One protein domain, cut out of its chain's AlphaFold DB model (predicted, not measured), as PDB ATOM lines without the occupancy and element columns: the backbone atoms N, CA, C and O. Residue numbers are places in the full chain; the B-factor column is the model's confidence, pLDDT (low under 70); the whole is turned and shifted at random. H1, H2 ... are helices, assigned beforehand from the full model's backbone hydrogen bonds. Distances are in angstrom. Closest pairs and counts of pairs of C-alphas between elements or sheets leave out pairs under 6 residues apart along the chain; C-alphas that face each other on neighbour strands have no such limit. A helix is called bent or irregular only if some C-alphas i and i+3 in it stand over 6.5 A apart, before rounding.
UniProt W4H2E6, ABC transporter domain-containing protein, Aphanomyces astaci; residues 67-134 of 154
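AT A GLANCE: This is residues 67 to 134 of the 154 residues of the protein "ABC transporter domain-containing protein" of Aphanomyces astaci (UniProt W4H2E6). Two helices, H1 and H2, pack on each other at a steep angle, and the loop that joins them reaches out at one end of a rod-like outline, where residues 88 to 93 stick out. Toward the other end the long stretch 108 to 128 loops out and folds back to the short helix H3, which touches neither of the two larger helices. The printed part has 68 residues, with three named helices in the order H1, H2, H3 and no named strand; its class is all helix, though under half of the residues, 28 of 68, are in named elements. The whole is only just loose, close to compact, with a radius of gyration of the C-alphas of 13.6 A, and its C-alphas span 44 by 21 by 18 A.

HOW THE PARTS SIT: H1, residues 72 to 84, touches H2, residues 97 to 107, with 11 pairs of C-alphas within 8 A. The closest C-alphas of the two are those of Phe 76 and Val 101, 6.0 A apart. Their centres are 10.0 A apart. Their lines stand at a steep tilt of 58 degrees, and they run opposite ways. H3, residues 129 to 132, is apart from H1 and apart from H2. In H1 and H2 every O i to N i+4 pair is within hydrogen-bond range; H3, with four residues, is too short for such a pair, and its one O i to N i+3 pair is within range.

IN THESE COORDINATES: H1 begins at Val 72, whose C-alpha is at (45.558, 2.288, 22.167), and ends at Val 84; it is the longest helix, with 13 residues and 18.5 A from first to last C-alpha. H2 runs from Glu 97, with its C-alpha at (53.603, -0.261, 34.415), to Val 107, 11 residues and 15.5 A. H3 runs from Pro 129 to Tyr 132, whose C-alpha is at (40.636, 12.434, 18.263). No helix is bent or irregular.

THE WHOLE: The two C-alphas farthest apart are those of Asn 90, in the link between H1 and H2, and Met 124, in the link between H2 and H3, at 44.4 A. Both links are long, of 12 and 21 residues. The C-alphas of residues 85 to 96 lie 14 to 25 A from the mean of the C-alphas. Residues 88 to 93 stand free. The printed part has no cut, and its first and last C-alphas, those of Phe 67 and Leu 134, are 16.4 A apart. The mean pLDDT of the printed part is 71.2, and residues 85 to 89, 91 to 97 and 119 to 134 are under 70; H3 has a mean of 53.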
ATOM      1  N   PHE A  67      52.517   6.235  16.557       73.44
ATOM      2  CA  PHE A  67      52.752   5.170  15.592       73.44
ATOM      3  C   PHE A  67      51.401   4.600  15.140       73.44
ATOM      4  O   PHE A  67      50.694   4.016  15.965       73.44
ATOM      5  N   PRO A  68      51.045   4.691  13.846       72.12
ATOM      6  CA  PRO A  68      49.712   4.312  13.368       72.12
ATOM      7  C   PRO A  68      49.416   2.820  13.490       72.12
ATOM      8  O   PRO A  68      48.270   2.399  13.397       72.12
ATOM      9  N   THR A  69      50.452   2.002  13.661       80.31
ATOM     10  CA  THR A  69      50.340   0.546  13.749       80.31
ATOM     11  C   THR A  69      50.146   0.037  15.174       80.31
ATOM     12  O   THR A  69      49.959  -1.164  15.337       80.31
ATOM     13  N   LEU A  70      50.246   0.902  16.189       81.00
ATOM     14  CA  LEU A  70      50.064   0.512  17.585       81.00
ATOM     15  C   LEU A  70      48.588   0.551  17.981       81.00
ATOM     16  O   LEU A  70      47.800   1.352  17.469       81.00
ATOM     17  N   THR A  71      48.230  -0.309  18.926       84.81
ATOM     18  CA  THR A  71      46.952  -0.237  19.637       84.81
ATOM     19  C   THR A  71      46.924   0.934  20.618       84.81
ATOM     20  O   THR A  71      47.967   1.496  20.979       84.81
ATOM     21  N   VAL A  72      45.728   1.301  21.088       81.25
ATOM     22  CA  VAL A  72      45.558   2.288  22.167       81.25
ATOM     23  C   VAL A  72      46.405   1.897  23.379       81.25
ATOM     24  O   VAL A  72      47.189   2.710  23.869       81.25
ATOM     25  N   LYS A  73      46.322   0.638  23.822       84.69
ATOM     26  CA  LYS A  73      47.079   0.143  24.975       84.69
ATOM     27  C   LYS A  73      48.588   0.219  24.768       84.69
ATOM     28  O   LYS A  73      49.280   0.782  25.611       84.69
ATOM     29  N   GLU A  74      49.095  -0.268  23.638       84.94
ATOM     30  CA  GLU A  74      50.532  -0.213  23.327       84.94
ATOM     31  C   GLU A  74      51.051   1.226  23.245       84.94
ATOM     32  O   GLU A  74      52.190   1.503  23.620       84.94
ATOM     33  N   THR A  75      50.215   2.160  22.788       82.81
ATOM     34  CA  THR A  75      50.564   3.582  22.735       82.81
ATOM     35  C   THR A  75      50.704   4.167  24.135       82.81
ATOM     36  O   THR A  75      51.703   4.827  24.416       82.81
ATOM     37  N   PHE A  76      49.773   3.867  25.048       83.31
ATOM     38  CA  PHE A  76      49.895   4.279  26.448       83.31
ATOM     39  C   PHE A  76      51.093   3.622  27.149       83.31
ATOM     40  O   PHE A  76      51.797   4.307  27.891       83.31
ATOM     41  N   GLU A  77      51.370   2.339  26.895       85.00
ATOM     42  CA  GLU A  77      52.573   1.661  27.401       85.00
ATOM     43  C   GLU A  77      53.846   2.349  26.895       85.00
ATOM     44  O   GLU A  77      54.731   2.686  27.679       85.00
ATOM     45  N   PHE A  78      53.929   2.635  25.594       82.94
ATOM     46  CA  PHE A  78      55.068   3.341  25.012       82.94
ATOM     47  C   PHE A  78      55.260   4.730  25.638       82.94
ATOM     48  O   PHE A  78      56.364   5.061  26.080       82.94
ATOM     49  N   SER A  79      54.190   5.525  25.740       81.31
ATOM     50  CA  SER A  79      54.233   6.845  26.374       81.31
ATOM     51  C   SER A  79      54.660   6.770  27.841       81.31
ATOM     52  O   SER A  79      55.456   7.597  28.288       81.31
ATOM     53  N   HIS A  80      54.184   5.768  28.584       81.19
ATOM     54  CA  HIS A  80      54.556   5.563  29.981       81.19
ATOM     55  C   HIS A  80      56.052   5.256  30.135       81.19
ATOM     56  O   HIS A  80      56.722   5.905  30.942       81.19
ATOM     57  N   LYS A  81      56.612   4.365  29.303       79.44
ATOM     58  CA  LYS A  81      58.061   4.068  29.283       79.44
ATOM     59  C   LYS A  81      58.896   5.308  28.994       79.44
ATOM     60  O   LYS A  81      59.932   5.514  29.624       79.44
ATOM     61  N   CYS A  82      58.452   6.144  28.055       77.19
ATOM     62  CA  CYS A  82      59.140   7.391  27.726       77.19
ATOM     63  C   CYS A  82      59.112   8.410  28.873       77.19
ATOM     64  O   CYS A  82      60.071   9.165  29.019       77.19
ATOM     65  N   LEU A  83      58.042   8.437  29.673       73.19
ATOM     66  CA  LEU A  83      57.889   9.374  30.787       73.19
ATOM     67  C   LEU A  83      58.672   8.943  32.031       73.19
ATOM     68  O   LEU A  83      59.332   9.768  32.657       73.19
ATOM     69  N   VAL A  84      58.576   7.668  32.410       71.69
ATOM     70  CA  VAL A  84      59.158   7.158  33.662       71.69
ATOM     71  C   VAL A  84      60.654   6.847  33.513       71.69
ATOM     72  O   VAL A  84      61.397   6.894  34.492       71.69
ATOM     73  N   GLY A  85      61.134   6.596  32.290       65.88
ATOM     74  CA  GLY A  85      62.532   6.241  32.049       65.88
ATOM     75  C   GLY A  85      62.894   4.873  32.641       65.88
ATOM     76  O   GLY A  85      62.060   3.972  32.723       65.88
ATOM     77  N   THR A  86      64.156   4.678  33.033       60.09
ATOM     78  CA  THR A  86      64.592   3.428  33.677       60.09
ATOM     79  C   THR A  86      64.154   3.403  35.139       60.09
ATOM     80  O   THR A  86      64.761   4.073  35.975       60.09
ATOM     81  N   VAL A  87      63.127   2.611  35.444       63.78
ATOM     82  CA  VAL A  87      62.704   2.316  36.819       63.78
ATOM     83  C   VAL A  87      63.797   1.502  37.516       63.78
ATOM     84  O   VAL A  87      64.232   0.478  36.983       63.78
ATOM     85  N   ASP A  88      64.252   1.940  38.693       65.50
ATOM     86  CA  ASP A  88      65.122   1.113  39.534       65.50
ATOM     87  C   ASP A  88      64.314  -0.116  39.989       65.50
ATOM     88  O   ASP A  88      63.270   0.049  40.624       65.50
ATOM     89  N   PRO A  89      64.753  -1.350  39.684       65.94
ATOM     90  CA  PRO A  89      64.027  -2.562  40.058       65.94
ATOM     91  C   PRO A  89      63.876  -2.757  41.578       65.94
ATOM     92  O   PRO A  89      63.125  -3.636  41.998       65.94
ATOM     93  N   ASN A  90      64.570  -1.967  42.403       70.50
ATOM     94  CA  ASN A  90      64.432  -1.966  43.858       70.50
ATOM     95  C   ASN A  90      63.584  -0.805  44.397       70.50
ATOM     96  O   ASN A  90      63.452  -0.693  45.617       70.50
ATOM     97  N   ASP A  91      63.040   0.064  43.542       69.69
ATOM     98  CA  ASP A  91      62.208   1.176  43.992       69.69
ATOM     99  C   ASP A  91      60.851   0.647  44.504       69.69
ATOM    100  O   ASP A  91      60.064   0.108  43.725       69.69
ATOM    101  N   PRO A  92      60.525   0.793  45.802       60.97
ATOM    102  CA  PRO A  92      59.228   0.386  46.341       60.97
ATOM    103  C   PRO A  92      58.057   1.235  45.812       60.97
ATOM    104  O   PRO A  92      56.903   0.864  46.022       60.97
ATOM    105  N   LEU A  93      58.337   2.367  45.153       61.16
ATOM    106  CA  LEU A  93      57.370   3.208  44.447       61.16
ATOM    107  C   LEU A  93      57.263   2.867  42.956       61.16
ATOM    108  O   LEU A  93      56.469   3.509  42.268       61.16
ATOM    109  N   ALA A  94      58.019   1.875  42.460       61.84
ATOM    110  CA  ALA A  94      57.860   1.345  41.113       61.84
ATOM    111  C   ALA A  94      56.437   0.806  40.956       61.84
ATOM    112  O   ALA A  94      56.112  -0.325  41.331       61.84
ATOM    113  N   VAL A  95      55.551   1.647  40.432       63.28
ATOM    114  CA  VAL A  95      54.198   1.228  40.110       63.28
ATOM    115  C   VAL A  95      54.307   0.247  38.953       63.28
ATOM    116  O   VAL A  95      55.054   0.479  38.004       63.28
ATOM    117  N   ASN A  96      53.575  -0.865  39.039       68.94
ATOM    118  CA  ASN A  96      53.493  -1.797  37.927       68.94
ATOM    119  C   ASN A  96      52.997  -1.030  36.695       68.94
ATOM    120  O   ASN A  96      51.868  -0.535  36.689       68.94
ATOM    121  N   GLU A  97      53.850  -0.946  35.680       68.50
ATOM    122  CA  GLU A  97      53.603  -0.261  34.415       68.50
ATOM    123  C   GLU A  97      52.223  -0.611  33.842       68.50
ATOM    124  O   GLU A  97      51.442   0.275  33.494       68.50
ATOM    125  N   GLN A  98      51.873  -1.901  33.850       71.50
ATOM    126  CA  GLN A  98      50.584  -2.374  33.342       71.50
ATOM    127  C   GLN A  98      49.404  -1.783  34.119       71.50
ATOM    128  O   GLN A  98      48.392  -1.407  33.537       71.50
ATOM    129  N   HIS A  99      49.549  -1.637  35.436       80.69
ATOM    130  CA  HIS A  99      48.482  -1.141  36.294       80.69
ATOM    131  C   HIS A  99      48.215   0.353  36.073       80.69
ATOM    132  O   HIS A  99      47.063   0.776  36.102       80.69
ATOM    133  N   MET A 100      49.255   1.160  35.823       81.56
ATOM    134  CA  MET A 100      49.066   2.578  35.494       81.56
ATOM    135  C   MET A 100      48.404   2.753  34.136       81.56
ATOM    136  O   MET A 100      47.492   3.568  34.011       81.56
ATOM    137  N   VAL A 101      48.836   1.986  33.136       83.62
ATOM    138  CA  VAL A 101      48.255   2.045  31.792       83.62
ATOM    139  C   VAL A 101      46.779   1.655  31.816       83.62
ATOM    140  O   VAL A 101      45.958   2.385  31.267       83.62
ATOM    141  N   ASP A 102      46.414   0.581  32.517       85.62
ATOM    142  CA  ASP A 102      45.014   0.161  32.630       85.62
ATOM    143  C   ASP A 102      44.153   1.224  33.351       85.62
ATOM    144  O   ASP A 102      43.020   1.491  32.939       85.62
ATOM    145  N   ILE A 103      44.698   1.897  34.379       85.69
ATOM    146  CA  ILE A 103      44.032   3.043  35.026       85.69
ATOM    147  C   ILE A 103      43.847   4.194  34.035       85.69
ATOM    148  O   ILE A 103      42.756   4.753  33.974       85.69
ATOM    149  N   LEU A 104      44.876   4.556  33.262       80.88
ATOM    150  CA  LEU A 104      44.791   5.646  32.286       80.88
ATOM    151  C   LEU A 104      43.717   5.352  31.238       80.88
ATOM    152  O   LEU A 104      42.826   6.174  31.041       80.88
ATOM    153  N   ILE A 105      43.734   4.158  30.642       80.56
ATOM    154  CA  ILE A 105      42.725   3.721  29.668       80.56
ATOM    155  C   ILE A 105      41.317   3.817  30.270       80.56
ATOM    156  O   ILE A 105      40.399   4.314  29.618       80.56
ATOM    157  N   SER A 106      41.141   3.385  31.522       84.56
ATOM    158  CA  SER A 106      39.851   3.464  32.213       84.56
ATOM    159  C   SER A 106      39.412   4.904  32.494       84.56
ATOM    160  O   SER A 106      38.252   5.241  32.262       84.56
ATOM    161  N   VAL A 107      40.321   5.770  32.951       83.31
ATOM    162  CA  VAL A 107      40.043   7.188  33.239       83.31
ATOM    163  C   VAL A 107      39.651   7.946  31.974       83.31
ATOM    164  O   VAL A 107      38.764   8.796  32.029       83.31
ATOM    165  N   PHE A 108      40.269   7.621  30.838       79.06
ATOM    166  CA  PHE A 108      39.918   8.197  29.542       79.06
ATOM    167  C   PHE A 108      38.681   7.555  28.896       79.06
ATOM    168  O   PHE A 108      38.251   8.009  27.844       79.06
ATOM    169  N   GLY A 109      38.086   6.523  29.508       81.44
ATOM    170  CA  GLY A 109      36.918   5.834  28.954       81.44
ATOM    171  C   GLY A 109      37.223   4.990  27.712       81.44
ATOM    172  O   GLY A 109      36.308   4.601  26.999       81.44
ATOM    173  N   LEU A 110      38.495   4.669  27.463       81.62
ATOM    174  CA  LEU A 110      38.960   3.969  26.261       81.62
ATOM    175  C   LEU A 110      39.027   2.445  26.437       81.62
ATOM    176  O   LEU A 110      39.657   1.755  25.637       81.62
ATOM    177  N   SER A 111      38.402   1.895  27.481       84.62
ATOM    178  CA  SER A 111      38.488   0.467  27.816       84.62
ATOM    179  C   SER A 111      38.019  -0.450  26.687       84.62
ATOM    180  O   SER A 111      38.648  -1.475  26.446       84.62
ATOM    181  N   GLU A 112      36.964  -0.077  25.961       83.94
ATOM    182  CA  GLU A 112      36.466  -0.857  24.816       83.94
ATOM    183  C   GLU A 112      37.366  -0.741  23.575       83.94
ATOM    184  O   GLU A 112      37.287  -1.570  22.673       83.94
ATOM    185  N   CYS A 113      38.250   0.260  23.546       81.19
ATOM    186  CA  CYS A 113      39.159   0.542  22.438       81.19
ATOM    187  C   CYS A 113      40.608   0.137  22.724       81.19
ATOM    188  O   CYS A 113      41.478   0.413  21.902       81.19
ATOM    189  N   ALA A 114      40.888  -0.501  23.865       81.44
ATOM    190  CA  ALA A 114      42.252  -0.792  24.310       81.44
ATOM    191  C   ALA A 114      43.075  -1.564  23.260       81.44
ATOM    192  O   ALA A 114      44.238  -1.232  23.034       81.44
ATOM    193  N   ASP A 115      42.450  -2.528  22.579       85.75
ATOM    194  CA  ASP A 115      43.072  -3.372  21.549       85.75
ATOM    195  C   ASP A 115      42.844  -2.850  20.114       85.75
ATOM    196  O   ASP A 115      43.209  -3.501  19.133       85.75
ATOM    197  N   THR A 116      42.231  -1.673  19.963       80.44
ATOM    198  CA  THR A 116      41.985  -1.051  18.658       80.44
ATOM    199  C   THR A 116      43.249  -0.348  18.175       80.44
ATOM    200  O   THR A 116      43.865   0.420  18.913       80.44
ATOM    201  N   ILE A 117      43.629  -0.591  16.918       80.62
ATOM    202  CA  ILE A 117      44.728   0.119  16.247       80.62
ATOM    203  C   ILE A 117      44.333   1.588  16.053       80.62
ATOM    204  O   ILE A 117      43.253   1.863  15.532       80.62
ATOM    205  N   ILE A 118      45.212   2.517  16.445       74.31
ATOM    206  CA  ILE A 118      44.936   3.962  16.361       74.31
ATOM    207  C   ILE A 118      44.914   4.442  14.906       74.31
ATOM    208  O   ILE A 118      44.167   5.351  14.578       74.31
ATOM    209  N   GLY A 119      45.702   3.843  14.009       69.12
ATOM    210  CA  GLY A 119      45.729   4.257  12.606       69.12
ATOM    211  C   GLY A 119      46.290   5.671  12.415       69.12
ATOM    212  O   GLY A 119      46.853   6.269  13.323       69.12
ATOM    213  N   ASP A 120      46.182   6.193  11.203       65.12
ATOM    214  CA  ASP A 120      46.490   7.582  10.831       65.12
ATOM    215  C   ASP A 120      45.563   7.935   9.663       65.12
ATOM    216  O   ASP A 120      44.958   7.044   9.067       65.12
ATOM    217  N   ASP A 121      45.461   9.209   9.303       57.94
ATOM    218  CA  ASP A 121      44.551   9.741   8.283       57.94
ATOM    219  C   ASP A 121      44.684   9.031   6.912       57.94
ATOM    220  O   ASP A 121      43.772   9.041   6.087       57.94
ATOM    221  N   MET A 122      45.819   8.361   6.667       52.09
ATOM    222  CA  MET A 122      46.096   7.584   5.456       52.09
ATOM    223  C   MET A 122      45.657   6.102   5.527       52.09
ATOM    224  O   MET A 122      45.425   5.484   4.485       52.09
ATOM    225  N   MET A 123      45.535   5.510   6.719       50.19
ATOM    226  CA  MET A 123      44.999   4.157   6.916       50.19
ATOM    227  C   MET A 123      43.505   4.277   7.219       50.19
ATOM    228  O   MET A 123      43.133   4.822   8.243       50.19
ATOM    229  N   MET A 124      42.629   3.746   6.360       41.31
ATOM    230  CA  MET A 124      41.156   3.834   6.476       41.31
ATOM    231  C   MET A 124      40.521   3.119   7.702       41.31
ATOM    232  O   MET A 124      39.377   2.674   7.641       41.31
ATOM    233  N   LEU A 125      41.245   2.989   8.811       45.25
ATOM    234  CA  LEU A 125      40.741   2.639  10.133       45.25
ATOM    235  C   LEU A 125      40.772   3.922  10.960       45.25
ATOM    236  O   LEU A 125      41.787   4.233  11.574       45.25
ATOM    237  N   GLN A 126      39.685   4.691  10.927       48.88
ATOM    238  CA  GLN A 126      39.563   5.822  11.839       48.88
ATOM    239  C   GLN A 126      39.168   5.282  13.220       48.88
ATOM    240  O   GLN A 126      38.133   4.610  13.317       48.88
ATOM    241  N   PRO A 127      39.967   5.512  14.277       51.62
ATOM    242  CA  PRO A 127      39.558   5.229  15.638       51.62
ATOM    243  C   PRO A 127      38.290   6.035  15.953       51.62
ATOM    244  O   PRO A 127      38.001   7.037  15.288       51.62
ATOM    245  N   PRO A 128      37.486   5.590  16.929       55.84
ATOM    246  CA  PRO A 128      36.277   6.307  17.296       55.84
ATOM    247  C   PRO A 128      36.589   7.782  17.616       55.84
ATOM    248  O   PRO A 128      37.667   8.074  18.139       55.84
ATOM    249  N   PRO A 129      35.662   8.720  17.328       55.56
ATOM    250  CA  PRO A 129      35.861  10.166  17.514       55.56
ATOM    251  C   PRO A 129      36.388  10.561  18.902       55.56
ATOM    252  O   PRO A 129      37.123  11.532  19.038       55.56
ATOM    253  N   GLU A 130      36.064   9.758  19.914       53.44
ATOM    254  CA  GLU A 130      36.516   9.862  21.306       53.44
ATOM    255  C   GLU A 130      38.049   9.877  21.462       53.44
ATOM    256  O   GLU A 130      38.557  10.415  22.442       53.44
ATOM    257  N   VAL A 131      38.788   9.314  20.499       50.78
ATOM    258  CA  VAL A 131      40.258   9.288  20.480       50.78
ATOM    259  C   VAL A 131      40.842  10.579  19.891       50.78
ATOM    260  O   VAL A 131      41.909  11.004  20.323       50.78
ATOM    261  N   TYR A 132      40.148  11.232  18.954       51.09
ATOM    262  CA  TYR A 132      40.636  12.434  18.263       51.09
ATOM    263  C   TYR A 132      40.449  13.727  19.077       51.09
ATOM    264  O   TYR A 132      41.252  14.652  18.969       51.09
ATOM    265  N   ASP A 133      39.422  13.796  19.929       48.84
ATOM    266  CA  ASP A 133      39.046  15.023  20.656       48.84
ATOM    267  C   ASP A 133      39.957  15.366  21.859       48.84
ATOM    268  O   ASP A 133      39.744  16.369  22.547       48.84
ATOM    269  N   LEU A 134      40.997  14.572  22.140       46.41
ATOM    270  CA  LEU A 134      41.865  14.786  23.304       46.41
ATOM    271  C   LEU A 134      42.981  15.832  23.072       46.41
ATOM    272  O   LEU A 134      43.646  16.238  24.029       46.41
TER     273      LEU A 134